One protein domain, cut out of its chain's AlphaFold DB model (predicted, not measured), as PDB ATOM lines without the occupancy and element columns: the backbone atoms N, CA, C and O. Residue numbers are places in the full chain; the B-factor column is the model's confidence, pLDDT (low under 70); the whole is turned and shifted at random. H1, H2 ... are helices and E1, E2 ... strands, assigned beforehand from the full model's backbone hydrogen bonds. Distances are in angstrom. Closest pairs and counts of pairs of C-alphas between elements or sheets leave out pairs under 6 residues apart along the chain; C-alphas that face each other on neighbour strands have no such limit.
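Overview. This is residues 235 to 365 of the 813 residues of an uncharacterized protein of Ancylostoma ceylanicum (UniProt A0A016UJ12). Helix H1 forms the core, with H2, H3, H4 and H5 packed round it, mostly crossed; two small strand pairs, E3 with E4 and, farther out, E1 with E2, lie at one end. The printed part has 131 residues, with four named strands and five named helices in the order E1 E2 E3 H1 H2 E4 H3 H4 H5; both sheets are antiparallel and the class is mostly helix. It is compact, with a radius of gyration of the C-alphas of 14.2 A and spans of 43 by 32 by 23 A.

Arrangement. E3, residues 251 to 253, and E4, residues 292 to 294, are antiparallel neighbours, with N 252 and O 293 within hydrogen-bond range at 2.8 A. E1, residues 236 to 238, and E2, residues 245 to 247, form an antiparallel hairpin, with N 237 and O 246 within range at 2.8 A. H1, residues 258 to 270, and H2, residues 276 to 286, touch as a helical hairpin at a shallow tilt of 26 degrees, opposite ways; their closest C-alphas, Leu 265 and Ala 279, are 6.0 A apart. H3, residues 295 to 313, touches H1 with residues 297 to 305 alone, only just about perpendicular at 70.3 degrees; the closest C-alphas, Ala 301 and Gly 267, are 4.3 A apart. H4, residues 325 to 342, touches H1 about perpendicular at 86 degrees, with residues 335 to 342 alone; the closest C-alphas are Ile 338 and Ser 266, 5.9 A. H5, residues 350 to 364, touches H3 at a steep tilt of 57 degrees, opposite ways; the closest C-alphas are Tyr 357 and Ala 302, 5.6 A. H2 is apart from H3 and H5. Every O i to N i+4 pair is within range in H1, H2, H3 and H5, and 12 of 14 in H4.

Along the chain. E1 begins at C-alpha 236 (63.542, -47.051, 12.548), and H5 ends at C-alpha 364 (50.838, -34.022, 0.749). H3 measures 26.8 A, H4 25.3 A, H5 21.2 A, H1 17.9 A and H2 15.2 A.

Size, cuts and confidence. The C-alphas farthest apart, Arg 235 and His 326, are 44.8 A apart. The printed part has no cut, and the link from H3 to H4 is long, 11 residues. The mean pLDDT of the printed part is 72.7; 43 residues are under 70, among them 235 to 251 and 312 to 322.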
ATOM      1  N   ARG A 235      66.068 -43.209  13.173       43.69
ATOM      2  CA  ARG A 235      65.434 -44.128  14.132       43.69
ATOM      3  C   ARG A 235      64.265 -44.879  13.481       43.69
ATOM      4  O   ARG A 235      63.211 -44.316  13.171       43.69
ATOM      5  N   MET A 236      64.469 -46.176  13.263       48.59
ATOM      6  CA  MET A 236      63.542 -47.051  12.548       48.59
ATOM      7  C   MET A 236      62.324 -47.389  13.421       48.59
ATOM      8  O   MET A 236      62.463 -47.873  14.542       48.59
ATOM      9  N   THR A 237      61.124 -47.111  12.908       53.97
ATOM     10  CA  THR A 237      59.846 -47.243  13.621       53.97
ATOM     11  C   THR A 237      58.793 -47.908  12.730       53.97
ATOM     12  O   THR A 237      58.709 -47.622  11.536       53.97
ATOM     13  N   ASN A 238      57.951 -48.774  13.296       56.94
ATOM     14  CA  ASN A 238      56.899 -49.471  12.547       56.94
ATOM     15  C   ASN A 238      55.662 -48.590  12.329       56.94
ATOM     16  O   ASN A 238      55.131 -47.990  13.266       56.94
ATOM     17  N   CYS A 239      55.140 -48.570  11.101       65.75
ATOM     18  CA  CYS A 239      53.830 -47.991  10.815       65.75
ATOM     19  C   CYS A 239      52.714 -48.867  11.404       65.75
ATOM     20  O   CYS A 239      52.532 -50.009  10.984       65.75
ATOM     21  N   ALA A 240      51.888 -48.326  12.301       67.81
ATOM     22  CA  ALA A 240      50.852 -49.108  12.983       67.81
ATOM     23  C   ALA A 240      49.662 -49.540  12.091       67.81
ATOM     24  O   ALA A 240      48.805 -50.277  12.561       67.81
ATOM     25  N   VAL A 241      49.598 -49.104  10.824       66.38
ATOM     26  CA  VAL A 241      48.568 -49.523   9.843       66.38
ATOM     27  C   VAL A 241      49.071 -50.599   8.873       66.38
ATOM     28  O   VAL A 241      48.268 -51.404   8.411       66.38
ATOM     29  N   CYS A 242      50.367 -50.630   8.542       59.41
ATOM     30  CA  CYS A 242      50.917 -51.562   7.546       59.41
ATOM     31  C   CYS A 242      52.106 -52.403   8.034       59.41
ATOM     32  O   CYS A 242      52.679 -53.146   7.245       59.41
ATOM     33  N   GLY A 243      52.511 -52.277   9.300       52.75
ATOM     34  CA  GLY A 243      53.629 -53.006   9.911       52.75
ATOM     35  C   GLY A 243      55.023 -52.538   9.475       52.75
ATOM     36  O   GLY A 243      55.951 -52.619  10.271       52.75
ATOM     37  N   VAL A 244      55.163 -52.009   8.253       48.47
ATOM     38  CA  VAL A 244      56.447 -51.641   7.634       48.47
ATOM     39  C   VAL A 244      57.268 -50.709   8.530       48.47
ATOM     40  O   VAL A 244      56.813 -49.621   8.897       48.47
ATOM     41  N   CYS A 245      58.494 -51.138   8.825       43.16
ATOM     42  CA  CYS A 245      59.505 -50.376   9.544       43.16
ATOM     43  C   CYS A 245      60.093 -49.287   8.636       43.16
ATOM     44  O   CYS A 245      60.439 -49.568   7.491       43.16
ATOM     45  N   ARG A 246      60.172 -48.035   9.101       48.62
ATOM     46  CA  ARG A 246      60.704 -46.891   8.332       48.62
ATOM     47  C   ARG A 246      61.407 -45.882   9.245       48.62
ATOM     48  O   ARG A 246      61.031 -45.792  10.413       48.62
ATOM     49  N   PRO A 247      62.341 -45.060   8.730       46.06
ATOM     50  CA  PRO A 247      62.892 -43.930   9.477       46.06
ATOM     51  C   PRO A 247      61.769 -43.003   9.950       46.06
ATOM     52  O   PRO A 247      60.871 -42.693   9.157       46.06
ATOM     53  N   GLU A 248      61.813 -42.539  11.202       52.25
ATOM     54  CA  GLU A 248      60.736 -41.728  11.790       52.25
ATOM     55  C   GLU A 248      60.383 -40.495  10.931       52.25
ATOM     56  O   GLU A 248      59.203 -40.192  10.756       52.25
ATOM     57  N   VAL A 249      61.370 -39.865  10.280       53.47
ATOM     58  CA  VAL A 249      61.179 -38.729   9.354       53.47
ATOM     59  C   VAL A 249      60.260 -39.022   8.154       53.47
ATOM     60  O   VAL A 249      59.612 -38.110   7.632       53.47
ATOM     61  N   LYS A 250      60.149 -40.285   7.711       51.31
ATOM     62  CA  LYS A 250      59.250 -40.724   6.618       51.31
ATOM     63  C   LYS A 250      57.850 -41.117   7.110       51.31
ATOM     64  O   LYS A 250      56.984 -41.482   6.308       51.31
ATOM     65  N   LEU A 251      57.611 -41.044   8.415       58.56
ATOM     66  CA  LEU A 251      56.321 -41.274   9.052       58.56
ATOM     67  C   LEU A 251      55.760 -39.953   9.600       58.56
ATOM     68  O   LEU A 251      56.425 -38.922   9.632       58.56
ATOM     69  N   ARG A 252      54.499 -39.975  10.028       70.06
ATOM     70  CA  ARG A 252      53.868 -38.920  10.824       70.06
ATOM     71  C   ARG A 252      53.283 -39.564  12.074       70.06
ATOM     72  O   ARG A 252      52.544 -40.545  11.975       70.06
ATOM     73  N   ARG A 253      53.619 -39.018  13.248       73.06
ATOM     74  CA  ARG A 253      52.980 -39.389  14.521       73.06
ATOM     75  C   ARG A 253      51.472 -39.148  14.422       73.06
ATOM     76  O   ARG A 253      51.031 -38.218  13.743       73.06
ATOM     77  N   ALA A 254      50.690 -39.987  15.089       76.31
ATOM     78  CA  ALA A 254      49.238 -39.907  15.083       76.31
ATOM     79  C   ALA A 254      48.721 -38.509  15.478       76.31
ATOM     80  O   ALA A 254      49.350 -37.828  16.298       76.31
ATOM     81  N   PRO A 255      47.571 -38.066  14.936       75.88
ATOM     82  CA  PRO A 255      46.967 -36.810  15.355       75.88
ATOM     83  C   PRO A 255      46.649 -36.835  16.855       75.88
ATOM     84  O   PRO A 255      45.904 -37.693  17.315       75.88
ATOM     85  N   LYS A 256      47.189 -35.867  17.609       72.88
ATOM     86  CA  LYS A 256      46.914 -35.717  19.052       72.88
ATOM     87  C   LYS A 256      45.451 -35.369  19.354       72.88
ATOM     88  O   LYS A 256      45.002 -35.564  20.476       72.88
ATOM     89  N   ASP A 257      44.730 -34.828  18.372       81.12
ATOM     90  CA  ASP A 257      43.288 -34.596  18.438       81.12
ATOM     91  C   ASP A 257      42.542 -35.904  18.093       81.12
ATOM     92  O   ASP A 257      42.648 -36.369  16.948       81.12
ATOM     93  N   PRO A 258      41.763 -36.483  19.031       81.19
ATOM     94  CA  PRO A 258      40.986 -37.699  18.796       81.19
ATOM     95  C   PRO A 258      40.065 -37.606  17.576       81.19
ATOM     96  O   PRO A 258      39.902 -38.591  16.856       81.19
ATOM     97  N   GLY A 259      39.515 -36.422  17.282       83.06
ATOM     98  CA  GLY A 259      38.672 -36.205  16.110       83.06
ATOM     99  C   GLY A 259      39.445 -36.378  14.802       83.06
ATOM    100  O   GLY A 259      39.007 -37.106  13.915       83.06
ATOM    101  N   GLN A 260      40.640 -35.791  14.694       83.94
ATOM    102  CA  GLN A 260      41.517 -35.965  13.525       83.94
ATOM    103  C   GLN A 260      41.971 -37.421  13.353       83.94
ATOM    104  O   GLN A 260      42.089 -37.911  12.231       83.94
ATOM    105  N   HIS A 261      42.210 -38.128  14.459       86.88
ATOM    106  CA  HIS A 261      42.618 -39.526  14.409       86.88
ATOM    107  C   HIS A 261      41.462 -40.457  13.997       86.88
ATOM    108  O   HIS A 261      41.656 -41.343  13.162       86.88
ATOM    109  N   LEU A 262      40.240 -40.215  14.487       88.31
ATOM    110  CA  LEU A 262      39.041 -40.919  14.021       88.31
ATOM    111  C   LEU A 262      38.725 -40.628  12.553       88.31
ATOM    112  O   LEU A 262      38.284 -41.539  11.855       88.31
ATOM    113  N   LEU A 263      38.972 -39.408  12.064       89.62
ATOM    114  CA  LEU A 263      38.837 -39.066  10.644       89.62
ATOM    115  C   LEU A 263      39.820 -39.871   9.780       89.62
ATOM    116  O   LEU A 263      39.387 -40.512   8.823       89.62
ATOM    117  N   LEU A 264      41.102 -39.934  10.160       88.75
ATOM    118  CA  LEU A 264      42.102 -40.773   9.486       88.75
ATOM    119  C   LEU A 264      41.655 -42.241   9.409       88.75
ATOM    120  O   LEU A 264      41.596 -42.814   8.322       88.75
ATOM    121  N   LEU A 265      41.315 -42.848  10.549       87.62
ATOM    122  CA  LEU A 265      40.949 -44.265  10.602       87.62
ATOM    123  C   LEU A 265      39.629 -44.552   9.874       87.62
ATOM    124  O   LEU A 265      39.544 -45.535   9.144       87.62
ATOM    125  N   SER A 266      38.626 -43.678   9.997       87.94
ATOM    126  CA  SER A 266      37.348 -43.839   9.288       87.94
ATOM    127  C   SER A 266      37.524 -43.716   7.773       87.94
ATOM    128  O   SER A 266      36.936 -44.504   7.040       87.94
ATOM    129  N   GLY A 267      38.378 -42.803   7.294       82.00
ATOM    130  CA  GLY A 267      38.721 -42.692   5.871       82.00
ATOM    131  C   GLY A 267      39.475 -43.912   5.335       82.00
ATOM    132  O   GLY A 267      39.218 -44.355   4.218       82.00
ATOM    133  N   LEU A 268      40.350 -44.520   6.143       82.50
ATOM    134  CA  LEU A 268      41.020 -45.779   5.792       82.50
ATOM    135  C   LEU A 268      40.058 -46.978   5.751       82.50
ATOM    136  O   LEU A 268      40.196 -47.826   4.868       82.50
ATOM    137  N   VAL A 269      39.065 -47.022   6.647       86.56
ATOM    138  CA  VAL A 269      37.983 -48.022   6.624       86.56
ATOM    139  C   VAL A 269      37.065 -47.816   5.412       86.56
ATOM    140  O   VAL A 269      36.759 -48.777   4.718       86.56
ATOM    141  N   MET A 270      36.681 -46.573   5.092       80.88
ATOM    142  CA  MET A 270      35.893 -46.252   3.887       80.88
ATOM    143  C   MET A 270      36.632 -46.578   2.582       80.88
ATOM    144  O   MET A 270      36.000 -46.919   1.586       80.88
ATOM    145  N   ALA A 271      37.965 -46.526   2.589       73.88
ATOM    146  CA  ALA A 271      38.806 -46.958   1.476       73.88
ATOM    147  C   ALA A 271      38.967 -48.495   1.371       73.88
ATOM    148  O   ALA A 271      39.774 -48.948   0.560       73.88
ATOM    149  N   ASN A 272      38.260 -49.293   2.189       75.50
ATOM    150  CA  ASN A 272      38.443 -50.746   2.349       75.50
ATOM    151  C   ASN A 272      39.905 -51.155   2.628       75.50
ATOM    152  O   ASN A 272      40.347 -52.237   2.250       75.50
ATOM    153  N   ALA A 273      40.677 -50.274   3.268       67.12
ATOM    154  CA  ALA A 273      42.131 -50.387   3.359       67.12
ATOM    155  C   ALA A 273      42.663 -50.459   4.804       67.12
ATOM    156  O   ALA A 273      43.867 -50.316   5.040       67.12
ATOM    157  N   LEU A 274      41.736 -50.656   5.741       78.75
ATOM    158  CA  LEU A 274      41.886 -51.054   7.137       78.75
ATOM    159  C   LEU A 274      40.519 -51.619   7.569       78.75
ATOM    160  O   LEU A 274      39.497 -51.035   7.213       78.75
ATOM    161  N   ASP A 275      40.455 -52.730   8.303       84.19
ATOM    162  CA  ASP A 275      39.172 -53.225   8.819       84.19
ATOM    163  C   ASP A 275      38.757 -52.491  10.109       84.19
ATOM    164  O   ASP A 275      39.569 -51.868  10.798       84.19
ATOM    165  N   ILE A 276      37.471 -52.573  10.463       85.44
ATOM    166  CA  ILE A 276      36.928 -51.849  11.619       85.44
ATOM    167  C   ILE A 276      37.477 -52.352  12.967       85.44
ATOM    168  O   ILE A 276      37.603 -51.561  13.901       85.44
ATOM    169  N   GLY A 277      37.838 -53.633  13.083       80.00
ATOM    170  CA  GLY A 277      38.406 -54.222  14.296       80.00
ATOM    171  C   GLY A 277      39.848 -53.776  14.524       80.00
ATOM    172  O   GLY A 277      40.186 -53.302  15.612       80.00
ATOM    173  N   THR A 278      40.678 -53.817  13.481       79.12
ATOM    174  CA  THR A 278      42.047 -53.289  13.541       79.12
ATOM    175  C   THR A 278      42.044 -51.771  13.732       79.12
ATOM    176  O   THR A 278      42.824 -51.271  14.539       79.12
ATOM    177  N   ALA A 279      41.107 -51.027  13.128       84.62
ATOM    178  CA  ALA A 279      40.915 -49.602  13.424       84.62
ATOM    179  C   ALA A 279      40.601 -49.344  14.913       84.62
ATOM    180  O   ALA A 279      41.212 -48.465  15.523       84.62
ATOM    181  N   CYS A 280      39.724 -50.144  15.536       83.88
ATOM    182  CA  CYS A 280      39.472 -50.084  16.983       83.88
ATOM    183  C   CYS A 280      40.733 -50.370  17.815       83.88
ATOM    184  O   CYS A 280      40.965 -49.708  18.829       83.88
ATOM    185  N   SER A 281      41.535 -51.358  17.407       81.81
ATOM    186  CA  SER A 281      42.767 -51.749  18.101       81.81
ATOM    187  C   SER A 281      43.841 -50.658  18.018       81.81
ATOM    188  O   SER A 281      44.376 -50.226  19.041       81.81
ATOM    189  N   ILE A 282      44.090 -50.136  16.812       83.06
ATOM    190  CA  ILE A 282      45.033 -49.044  16.548       83.06
ATOM    191  C   ILE A 282      44.641 -47.794  17.341       83.06
ATOM    192  O   ILE A 282      45.501 -47.208  18.001       83.06
ATOM    193  N   TYR A 283      43.358 -47.412  17.332       84.12
ATOM    194  CA  TYR A 283      42.864 -46.243  18.062       84.12
ATOM    195  C   TYR A 283      43.084 -46.362  19.577       84.12
ATOM    196  O   TYR A 283      43.645 -45.456  20.191       84.12
ATOM    197  N   LYS A 284      42.724 -47.503  20.179       79.75
ATOM    198  CA  LYS A 284      42.916 -47.750  21.620       79.75
ATOM    199  C   LYS A 284      44.391 -47.824  22.012       79.75
ATOM    200  O   LYS A 284      44.773 -47.272  23.038       79.75
ATOM    201  N   THR A 285      45.224 -48.446  21.177       71.81
ATOM    202  CA  THR A 285      46.683 -48.498  21.378       71.81
ATOM    203  C   THR A 285      47.295 -47.095  21.332       71.81
ATOM    204  O   THR A 285      48.183 -46.781  22.124       71.81
ATOM    205  N   ASN A 286      46.760 -46.215  20.480       67.81
ATOM    206  CA  ASN A 286      47.250 -44.848  20.314       67.81
ATOM    207  C   ASN A 286      47.145 -43.985  21.577       67.81
ATOM    208  O   ASN A 286      48.026 -43.174  21.852       67.81
ATOM    209  N   LEU A 287      46.079 -44.196  22.355       59.19
ATOM    210  CA  LEU A 287      45.847 -43.517  23.631       59.19
ATOM    211  C   LEU A 287      46.883 -43.908  24.705       59.19
ATOM    212  O   LEU A 287      47.049 -43.177  25.677       59.19
ATOM    213  N   ALA A 288      47.587 -45.033  24.528       52.69
ATOM    214  CA  ALA A 288      48.661 -45.492  25.413       52.69
ATOM    215  C   ALA A 288      50.072 -45.193  24.867       52.69
ATOM    216  O   ALA A 288      50.990 -44.940  25.648       52.69
ATOM    217  N   ARG A 289      50.267 -45.218  23.541       56.84
ATOM    218  CA  ARG A 289      51.516 -44.840  22.857       56.84
ATOM    219  C   ARG A 289      51.194 -44.161  21.528       56.84
ATOM    220  O   ARG A 289      50.466 -44.724  20.721       56.84
ATOM    221  N   LEU A 290      51.780 -42.992  21.263       62.09
ATOM    222  CA  LEU A 290      51.598 -42.278  19.993       62.09
ATOM    223  C   LEU A 290      52.157 -43.100  18.819       62.09
ATOM    224  O   LEU A 290      53.351 -43.055  18.548       62.09
ATOM    225  N   ASN A 291      51.279 -43.828  18.124       72.81
ATOM    226  CA  ASN A 291      51.623 -44.588  16.920       72.81
ATOM    227  C   ASN A 291      52.162 -43.676  15.809       72.81
ATOM    228  O   ASN A 291      51.777 -42.507  15.698       72.81
ATOM    229  N   HIS A 292      52.916 -44.273  14.893       76.12
ATOM    230  CA  HIS A 292      53.367 -43.649  13.655       76.12
ATOM    231  C   HIS A 292      52.619 -44.232  12.456       76.12
ATOM    232  O   HIS A 292      52.311 -45.425  12.418       76.12
ATOM    233  N   TYR A 293      52.345 -43.393  11.457       72.19
ATOM    234  CA  TYR A 293      51.680 -43.776  10.212       72.19
ATOM    235  C   TYR A 293      52.462 -43.274   8.996       72.19
ATOM    236  O   TYR A 293      53.069 -42.203   9.034       72.19
ATOM    237  N   CYS A 294      52.430 -44.012   7.886       66.69
ATOM    238  CA  CYS A 294      52.978 -43.530   6.617       66.69
ATOM    239  C   CYS A 294      52.195 -42.308   6.109       66.69
ATOM    240  O   CYS A 294      50.965 -42.287   6.183       66.69
ATOM    241  N   ARG A 295      52.891 -41.324   5.523       66.38
ATOM    242  CA  ARG A 295      52.277 -40.119   4.925       66.38
ATOM    243  C   ARG A 295      51.188 -40.472   3.896       66.38
ATOM    244  O   ARG A 295      50.086 -39.935   3.952       66.38
ATOM    245  N   SER A 296      51.429 -41.500   3.080       64.69
ATOM    246  CA  SER A 296      50.466 -42.033   2.105       64.69
ATOM    247  C   SER A 296      49.166 -42.596   2.707       64.69
ATOM    248  O   SER A 296      48.167 -42.717   2.002       64.69
ATOM    249  N   HIS A 297      49.102 -42.902   4.010       70.88
ATOM    250  CA  HIS A 297      47.838 -43.261   4.668       70.88
ATOM    251  C   HIS A 297      46.954 -42.038   4.958       70.88
ATOM    252  O   HIS A 297      45.734 -42.147   4.844       70.88
ATOM    253  N   PHE A 298      47.550 -40.878   5.255       72.00
ATOM    254  CA  PHE A 298      46.820 -39.607   5.335       72.00
ATOM    255  C   PHE A 298      46.291 -39.207   3.953       72.00
ATOM    256  O   PHE A 298      45.096 -38.951   3.809       72.00
ATOM    257  N   ALA A 299      47.147 -39.268   2.925       70.19
ATOM    258  CA  ALA A 299      46.744 -39.033   1.539       70.19
ATOM    259  C   ALA A 299      45.604 -39.976   1.107       70.19
ATOM    260  O   ALA A 299      44.584 -39.513   0.605       70.19
ATOM    261  N   ARG A 300      45.700 -41.286   1.387       71.00
ATOM    262  CA  ARG A 300      44.647 -42.271   1.066       71.00
ATOM    263  C   ARG A 300      43.304 -41.976   1.747       71.00
ATOM    264  O   ARG A 300      42.265 -42.150   1.111       71.00
ATOM    265  N   ALA A 301      43.305 -41.518   3.000       78.94
ATOM    266  CA  ALA A 301      42.078 -41.108   3.689       78.94
ATOM    267  C   ALA A 301      41.463 -39.843   3.058       78.94
ATOM    268  O   ALA A 301      40.268 -39.819   2.770       78.94
ATOM    269  N   ALA A 302      42.277 -38.822   2.764       77.81
ATOM    270  CA  ALA A 302      41.812 -37.599   2.107       77.81
ATOM    271  C   ALA A 302      41.294 -37.858   0.676       77.81
ATOM    272  O   ALA A 302      40.217 -37.381   0.316       77.81
ATOM    273  N   LEU A 303      41.988 -38.687  -0.112       72.38
ATOM    274  CA  LEU A 303      41.557 -39.117  -1.448       72.38
ATOM    275  C   LEU A 303      40.218 -39.870  -1.419       72.38
ATOM    276  O   LEU A 303      39.399 -39.678  -2.318       72.38
ATOM    277  N   CYS A 304      39.960 -40.681  -0.386       78.31
ATOM    278  CA  CYS A 304      38.659 -41.323  -0.187       78.31
ATOM    279  C   CYS A 304      37.548 -40.274  -0.006       78.31
ATOM    280  O   CYS A 304      36.555 -40.294  -0.733       78.31
ATOM    281  N   PHE A 305      37.752 -39.298   0.884       82.12
ATOM    282  CA  PHE A 305      36.784 -38.225   1.127       82.12
ATOM    283  C   PHE A 305      36.555 -37.335  -0.105       82.12
ATOM    284  O   PHE A 305      35.407 -37.068  -0.459       82.12
ATOM    285  N   GLY A 306      37.614 -36.937  -0.815       73.50
ATOM    286  CA  GLY A 306      37.498 -36.183  -2.069       73.50
ATOM    287  C   GLY A 306      36.818 -36.990  -3.184       73.50
ATOM    288  O   GLY A 306      36.092 -36.431  -4.008       73.50
ATOM    289  N   GLY A 307      36.995 -38.315  -3.187       69.44
ATOM    290  CA  GLY A 307      36.289 -39.244  -4.070       69.44
ATOM    291  C   GLY A 307      34.786 -39.311  -3.790       69.44
ATOM    292  O   GLY A 307      33.996 -39.276  -4.731       69.44
ATOM    293  N   GLU A 308      34.377 -39.337  -2.520       74.81
ATOM    294  CA  GLU A 308      32.962 -39.257  -2.133       74.81
ATOM    295  C   GLU A 308      32.338 -37.900  -2.480       74.81
ATOM    296  O   GLU A 308      31.237 -37.864  -3.029       74.81
ATOM    297  N   VAL A 309      33.058 -36.790  -2.272       72.12
ATOM    298  CA  VAL A 309      32.616 -35.470  -2.757       72.12
ATOM    299  C   VAL A 309      32.440 -35.484  -4.276       72.12
ATOM    300  O   VAL A 309      31.408 -35.033  -4.762       72.12
ATOM    301  N   ARG A 310      33.386 -36.051  -5.043       71.88
ATOM    302  CA  ARG A 310      33.276 -36.132  -6.512       71.88
ATOM    303  C   ARG A 310      32.032 -36.900  -6.965       71.88
ATOM    304  O   ARG A 310      31.419 -36.503  -7.950       71.88
ATOM    305  N   LYS A 311      31.628 -37.958  -6.253       72.00
ATOM    306  CA  LYS A 311      30.394 -38.711  -6.557       72.00
ATOM    307  C   LYS A 311      29.127 -37.869  -6.373       72.00
ATOM    308  O   LYS A 311      28.193 -38.035  -7.146       72.00
ATOM    309  N   ALA A 312      29.098 -36.987  -5.375       65.69
ATOM    310  CA  ALA A 312      27.927 -36.171  -5.049       65.69
ATOM    311  C   ALA A 312      27.887 -34.817  -5.791       65.69
ATOM    312  O   ALA A 312      26.817 -34.350  -6.166       65.69
ATOM    313  N   CYS A 313      29.045 -34.194  -6.029       60.56
ATOM    314  CA  CYS A 313      29.176 -32.866  -6.641       60.56
ATOM    315  C   CYS A 313      29.572 -32.891  -8.127       60.56
ATOM    316  O   CYS A 313      29.659 -31.833  -8.748       60.56
ATOM    317  N   GLY A 314      29.963 -34.046  -8.677       56.41
ATOM    318  CA  GLY A 314      30.654 -34.170  -9.972       56.41
ATOM    319  C   GLY A 314      32.102 -33.648  -9.969       56.41
ATOM    320  O   GLY A 314      32.959 -34.176 -10.677       56.41
ATOM    321  N   GLN A 315      32.403 -32.647  -9.138       58.03
ATOM    322  CA  GLN A 315      33.714 -32.017  -8.993       58.03
ATOM    323  C   GLN A 315      34.468 -32.532  -7.762       58.03
ATOM    324  O   GLN A 315      33.882 -32.840  -6.726       58.03
ATOM    325  N   PHE A 316      35.793 -32.607  -7.871       64.94
ATOM    326  CA  PHE A 316      36.686 -32.956  -6.767       64.94
ATOM    327  C   PHE A 316      37.166 -31.674  -6.059       64.94
ATOM    328  O   PHE A 316      37.496 -30.714  -6.756       64.94
ATOM    329  N   PRO A 317      37.257 -31.626  -4.718       63.34
ATOM    330  CA  PRO A 317      37.745 -30.439  -4.023       63.34
ATOM    331  C   PRO A 317      39.274 -30.333  -4.144       63.34
ATOM    332  O   PRO A 317      40.015 -31.022  -3.444       63.34
ATOM    333  N   VAL A 318      39.732 -29.482  -5.072       55.72
ATOM    334  CA  VAL A 318      41.161 -29.238  -5.375       55.72
ATOM    335  C   VAL A 318      41.721 -28.009  -4.640       55.72
ATOM    336  O   VAL A 318      42.934 -27.881  -4.523       55.72
ATOM    337  N   ARG A 319      40.883 -27.108  -4.108       53.25
ATOM    338  CA  ARG A 319      41.283 -26.004  -3.208       53.25
ATOM    339  C   ARG A 319      40.212 -25.772  -2.137       53.25
ATOM    340  O   ARG A 319      39.029 -25.989  -2.400       53.25
ATOM    341  N   ASP A 320      40.659 -25.402  -0.937       54.56
ATOM    342  CA  ASP A 320      39.890 -24.897   0.218       54.56
ATOM    343  C   ASP A 320      38.714 -25.755   0.742       54.56
ATOM    344  O   ASP A 320      37.976 -25.335   1.630       54.56
ATOM    345  N   PHE A 321      38.546 -26.978   0.225       64.12
ATOM    346  CA  PHE A 321      37.430 -27.895   0.507       64.12
ATOM    347  C   PHE A 321      36.033 -27.239   0.402       64.12
ATOM    348  O   PHE A 321      35.095 -27.588   1.123       64.12
ATOM    349  N   THR A 322      35.887 -26.294  -0.531       63.94
ATOM    350  CA  THR A 322      34.656 -25.526  -0.766       63.94
ATOM    351  C   THR A 322      33.580 -26.398  -1.415       63.94
ATOM    352  O   THR A 322      33.477 -26.479  -2.638       63.94
ATOM    353  N   ILE A 323      32.783 -27.086  -0.591       70.19
ATOM    354  CA  ILE A 323      31.761 -28.047  -1.034       70.19
ATOM    355  C   ILE A 323      30.356 -27.669  -0.524       70.19
ATOM    356  O   ILE A 323      30.238 -27.037   0.528       70.19
ATOM    357  N   PRO A 324      29.267 -28.058  -1.219       74.81
ATOM    358  CA  PRO A 324      27.905 -27.796  -0.761       74.81
ATOM    359  C   PRO A 324      27.622 -28.410   0.616       74.81
ATOM    360  O   PRO A 324      27.898 -29.587   0.856       74.81
ATOM    361  N   LEU A 325      26.997 -27.628   1.504       74.00
ATOM    362  CA  LEU A 325      26.758 -27.998   2.906       74.00
ATOM    363  C   LEU A 325      26.010 -29.338   3.073       74.00
ATOM    364  O   LEU A 325      26.282 -30.084   4.015       74.00
ATOM    365  N   HIS A 326      25.091 -29.670   2.159       75.88
ATOM    366  CA  HIS A 326      24.348 -30.934   2.202       75.88
ATOM    367  C   HIS A 326      25.256 -32.151   1.956       75.88
ATOM    368  O   HIS A 326      25.219 -33.091   2.745       75.88
ATOM    369  N   VAL A 327      26.143 -32.096   0.952       76.25
ATOM    370  CA  VAL A 327      27.151 -33.143   0.689       76.25
ATOM    371  C   VAL A 327      28.125 -33.257   1.855       76.25
ATOM    372  O   VAL A 327      28.455 -34.358   2.289       76.25
ATOM    373  N   GLN A 328      28.556 -32.116   2.399       75.94
ATOM    374  CA  GLN A 328      29.450 -32.070   3.553       75.94
ATOM    375  C   GLN A 328      28.838 -32.749   4.787       75.94
ATOM    376  O   GLN A 328      29.529 -33.495   5.478       75.94
ATOM    377  N   THR A 329      27.548 -32.516   5.041       79.12
ATOM    378  CA  THR A 329      26.813 -33.108   6.170       79.12
ATOM    379  C   THR A 329      26.584 -34.602   5.959       79.12
ATOM    380  O   THR A 329      26.888 -35.388   6.848       79.12
ATOM    381  N   GLU A 330      26.138 -35.016   4.771       80.81
ATOM    382  CA  GLU A 330      25.864 -36.423   4.460       80.81
ATOM    383  C   GLU A 330      27.138 -37.289   4.513       80.81
ATOM    384  O   GLU A 330      27.145 -38.363   5.118       80.81
ATOM    385  N   LEU A 331      28.248 -36.797   3.949       82.81
ATOM    386  CA  LEU A 331      29.548 -37.464   4.027       82.81
ATOM    387  C   LEU A 331      30.060 -37.522   5.472       82.81
ATOM    388  O   LEU A 331      30.502 -38.580   5.923       82.81
ATOM    389  N   LEU A 332      29.943 -36.427   6.231       85.75
ATOM    390  CA  LEU A 332      30.293 -36.408   7.650       85.75
ATOM    391  C   LEU A 332      29.435 -37.385   8.469       85.75
ATOM    392  O   LEU A 332      29.958 -38.027   9.376       85.75
ATOM    393  N   ASP A 333      28.151 -37.546   8.161       85.31
ATOM    394  CA  ASP A 333      27.269 -38.476   8.870       85.31
ATOM    395  C   ASP A 333      27.579 -39.940   8.529       85.31
ATOM    396  O   ASP A 333      27.588 -40.788   9.426       85.31
ATOM    397  N   ARG A 334      27.958 -40.244   7.278       85.06
ATOM    398  CA  ARG A 334      28.528 -41.555   6.910       85.06
ATOM    399  C   ARG A 334      29.844 -41.832   7.652       85.06
ATOM    400  O   ARG A 334      30.042 -42.941   8.147       85.06
ATOM    401  N   ILE A 335      30.696 -40.820   7.825       89.44
ATOM    402  CA  ILE A 335      31.924 -40.915   8.630       89.44
ATOM    403  C   ILE A 335      31.599 -41.126  10.122       89.44
ATOM    404  O   ILE A 335      32.180 -42.019  10.740       89.44
ATOM    405  N   LYS A 336      30.630 -40.401  10.704       87.75
ATOM    406  CA  LYS A 336      30.180 -40.582  12.103       87.75
ATOM    407  C   LYS A 336      29.658 -41.996  12.374       87.75
ATOM    408  O   LYS A 336      29.910 -42.540  13.445       87.75
ATOM    409  N   GLN A 337      28.963 -42.623  11.420       86.94
ATOM    410  CA  GLN A 337      28.501 -44.017  11.550       86.94
ATOM    411  C   GLN A 337      29.650 -45.036  11.635       86.94
ATOM    412  O   GLN A 337      29.456 -46.145  12.141       86.94
ATOM    413  N   ILE A 338      30.838 -44.682  11.134       86.19
ATOM    414  CA  ILE A 338      32.057 -45.491  11.229       86.19
ATOM    415  C   ILE A 338      32.832 -45.115  12.494       86.19
ATOM    416  O   ILE A 338      33.180 -46.009  13.266       86.19
ATOM    417  N   SER A 339      33.012 -43.821  12.783       87.81
ATOM    418  CA  SER A 339      33.701 -43.379  13.998       87.81
ATOM    419  C   SER A 339      32.997 -43.879  15.260       87.81
ATOM    420  O   SER A 339      33.667 -44.416  16.130       87.81
ATOM    421  N   ALA A 340      31.658 -43.867  15.315       87.50
ATOM    422  CA  ALA A 340      30.857 -44.395  16.429       87.50
ATOM    423  C   ALA A 340      30.927 -45.931  16.616       87.50
ATOM    424  O   ALA A 340      30.360 -46.468  17.575       87.50
ATOM    425  N   LYS A 341      31.607 -46.659  15.719       85.88
ATOM    426  CA  LYS A 341      31.989 -48.070  15.917       85.88
ATOM    427  C   LYS A 341      33.395 -48.207  16.515       85.88
ATOM    428  O   LYS A 341      33.651 -49.205  17.179       85.88
ATOM    429  N   ILE A 342      34.259 -47.207  16.317       85.56
ATOM    430  CA  ILE A 342      35.623 -47.114  16.863       85.56
ATOM    431  C   ILE A 342      35.592 -46.526  18.283       85.56
ATOM    432  O   ILE A 342      36.097 -47.140  19.224       85.56
ATOM    433  N   ASP A 343      34.946 -45.369  18.443       83.75
ATOM    434  CA  ASP A 343      34.720 -44.671  19.708       83.75
ATOM    435  C   ASP A 343      33.396 -43.887  19.661       83.75
ATOM    436  O   ASP A 343      33.110 -43.154  18.716       83.75
ATOM    437  N   LYS A 344      32.574 -44.045  20.701       82.75
ATOM    438  CA  LYS A 344      31.261 -43.392  20.837       82.75
ATOM    439  C   LYS A 344      31.312 -42.076  21.612       82.75
ATOM    440  O   LYS A 344      30.302 -41.379  21.652       82.75
ATOM    441  N   GLN A 345      32.435 -41.753  22.253       80.25
ATOM    442  CA  GLN A 345      32.558 -40.581  23.125       80.25
ATOM    443  C   GLN A 345      32.969 -39.311  22.362       80.25
ATOM    444  O   GLN A 345      32.691 -38.204  22.817       80.25
ATOM    445  N   VAL A 346      33.596 -39.453  21.189       80.69
ATOM    446  CA  VAL A 346      34.120 -38.329  20.397       80.69
ATOM    447  C   VAL A 346      33.148 -37.938  19.281       80.69
ATOM    448  O   VAL A 346      32.958 -38.660  18.301       80.69
ATOM    449  N   THR A 347      32.554 -36.751  19.398       79.56
ATOM    450  CA  THR A 347      31.649 -36.180  18.390       79.56
ATOM    451  C   THR A 347      32.420 -35.422  17.306       79.56
ATOM    452  O   THR A 347      32.928 -34.330  17.557       79.56
ATOM    453  N   LEU A 348      32.467 -35.962  16.085       84.75
ATOM    454  CA  LEU A 348      33.092 -35.294  14.935       84.75
ATOM    455  C   LEU A 348      32.265 -34.093  14.450       84.75
ATOM    456  O   LEU A 348      31.085 -34.244  14.118       84.75
ATOM    457  N   ARG A 349      32.895 -32.913  14.356       80.62
ATOM    458  CA  ARG A 349      32.280 -31.686  13.824       80.62
ATOM    459  C   ARG A 349      32.753 -31.413  12.399       80.62
ATOM    460  O   ARG A 349      33.844 -31.810  11.991       80.62
ATOM    461  N   THR A 350      31.963 -30.639  11.665       77.38
ATOM    462  CA  THR A 350      32.259 -30.224  10.286       77.38
ATOM    463  C   THR A 350      33.591 -29.479  10.161       77.38
ATOM    464  O   THR A 350      34.345 -29.736   9.228       77.38
ATOM    465  N   SER A 351      33.934 -28.631  11.139       77.88
ATOM    466  CA  SER A 351      35.232 -27.942  11.221       77.88
ATOM    467  C   SER A 351      36.422 -28.901  11.242       77.88
ATOM    468  O   SER A 351      37.457 -28.632  10.638       77.88
ATOM    469  N   ASP A 352      36.270 -30.029  11.933       77.75
ATOM    470  CA  ASP A 352      37.347 -30.990  12.150       77.75
ATOM    471  C   ASP A 352      37.589 -31.792  10.865       77.75
ATOM    472  O   ASP A 352      38.735 -32.075  10.519       77.75
ATOM    473  N   PHE A 353      36.514 -32.088  10.127       82.12
ATOM    474  CA  PHE A 353      36.556 -32.724   8.812       82.12
ATOM    475  C   PHE A 353      37.186 -31.826   7.738       82.12
ATOM    476  O   PHE A 353      38.085 -32.281   7.033       82.12
ATOM    477  N   VAL A 354      36.784 -30.547   7.667       81.12
ATOM    478  CA  VAL A 354      37.402 -29.553   6.768       81.12
ATOM    479  C   VAL A 354      38.901 -29.450   7.045       81.12
ATOM    480  O   VAL A 354      39.700 -29.654   6.135       81.12
ATOM    481  N   ARG A 355      39.294 -29.216   8.306       81.81
ATOM    482  CA  ARG A 355      40.710 -29.093   8.681       81.81
ATOM    483  C   ARG A 355      41.500 -30.361   8.354       81.81
ATOM    484  O   ARG A 355      42.578 -30.245   7.794       81.81
ATOM    485  N   PHE A 356      40.964 -31.556   8.621       82.75
ATOM    486  CA  PHE A 356      41.655 -32.804   8.269       82.75
ATOM    487  C   PHE A 356      41.956 -32.890   6.768       82.75
ATOM    488  O   PHE A 356      43.063 -33.268   6.382       82.75
ATOM    489  N   TYR A 357      40.986 -32.530   5.921       79.75
ATOM    490  CA  TYR A 357      41.180 -32.530   4.475       79.75
ATOM    491  C   TYR A 357      42.213 -31.479   4.053       79.75
ATOM    492  O   TYR A 357      43.164 -31.821   3.353       79.75
ATOM    493  N   THR A 358      42.079 -30.233   4.517       78.38
ATOM    494  CA  THR A 358      42.993 -29.132   4.172       78.38
ATOM    495  C   THR A 358      44.423 -29.384   4.666       78.38
ATOM    496  O   THR A 358      45.362 -29.169   3.906       78.38
ATOM    497  N   ASP A 359      44.611 -29.927   5.873       75.62
ATOM    498  CA  ASP A 359      45.924 -30.315   6.413       75.62
ATOM    499  C   ASP A 359      46.582 -31.427   5.575       75.62
ATOM    500  O   ASP A 359      47.794 -31.418   5.353       75.62
ATOM    501  N   CYS A 360      45.796 -32.406   5.109       72.50
ATOM    502  CA  CYS A 360      46.291 -33.468   4.230       72.50
ATOM    503  C   CYS A 360      46.549 -32.965   2.804       72.50
ATOM    504  O   CYS A 360      47.455 -33.464   2.140       72.50
ATOM    505  N   GLN A 361      45.781 -31.979   2.340       68.88
ATOM    506  CA  GLN A 361      45.996 -31.332   1.054       68.88
ATOM    507  C   GLN A 361      47.294 -30.518   1.073       68.88
ATOM    508  O   GLN A 361      48.179 -30.790   0.271       68.88
ATOM    509  N   ALA A 362      47.446 -29.583   2.014       66.69
ATOM    510  CA  ALA A 362      48.633 -28.739   2.125       66.69
ATOM    511  C   ALA A 362      49.913 -29.550   2.394       66.69
ATOM    512  O   ALA A 362      50.957 -29.253   1.825       66.69
ATOM    513  N   GLY A 363      49.838 -30.596   3.228       55.47
ATOM    514  CA  GLY A 363      51.008 -31.399   3.593       55.47
ATOM    515  C   GLY A 363      51.458 -32.435   2.557       55.47
ATOM    516  O   GLY A 363      52.614 -32.846   2.604       55.47
ATOM    517  N   TYR A 364      50.574 -32.887   1.655       55.47
ATOM    518  CA  TYR A 364      50.838 -34.022   0.749       55.47
ATOM    519  C   TYR A 364      50.441 -33.752  -0.709       55.47
ATOM    520  O   TYR A 364      50.151 -34.686  -1.457       55.47
ATOM    521  N   HIS A 365      50.405 -32.487  -1.137       44.72
ATOM    522  CA  HIS A 365      50.148 -32.151  -2.541       44.72
ATOM    523  C   HIS A 365      51.293 -32.585  -3.471       44.72
ATOM    524  O   HIS A 365      51.038 -33.056  -4.578       44.72
TER     525      HIS A 365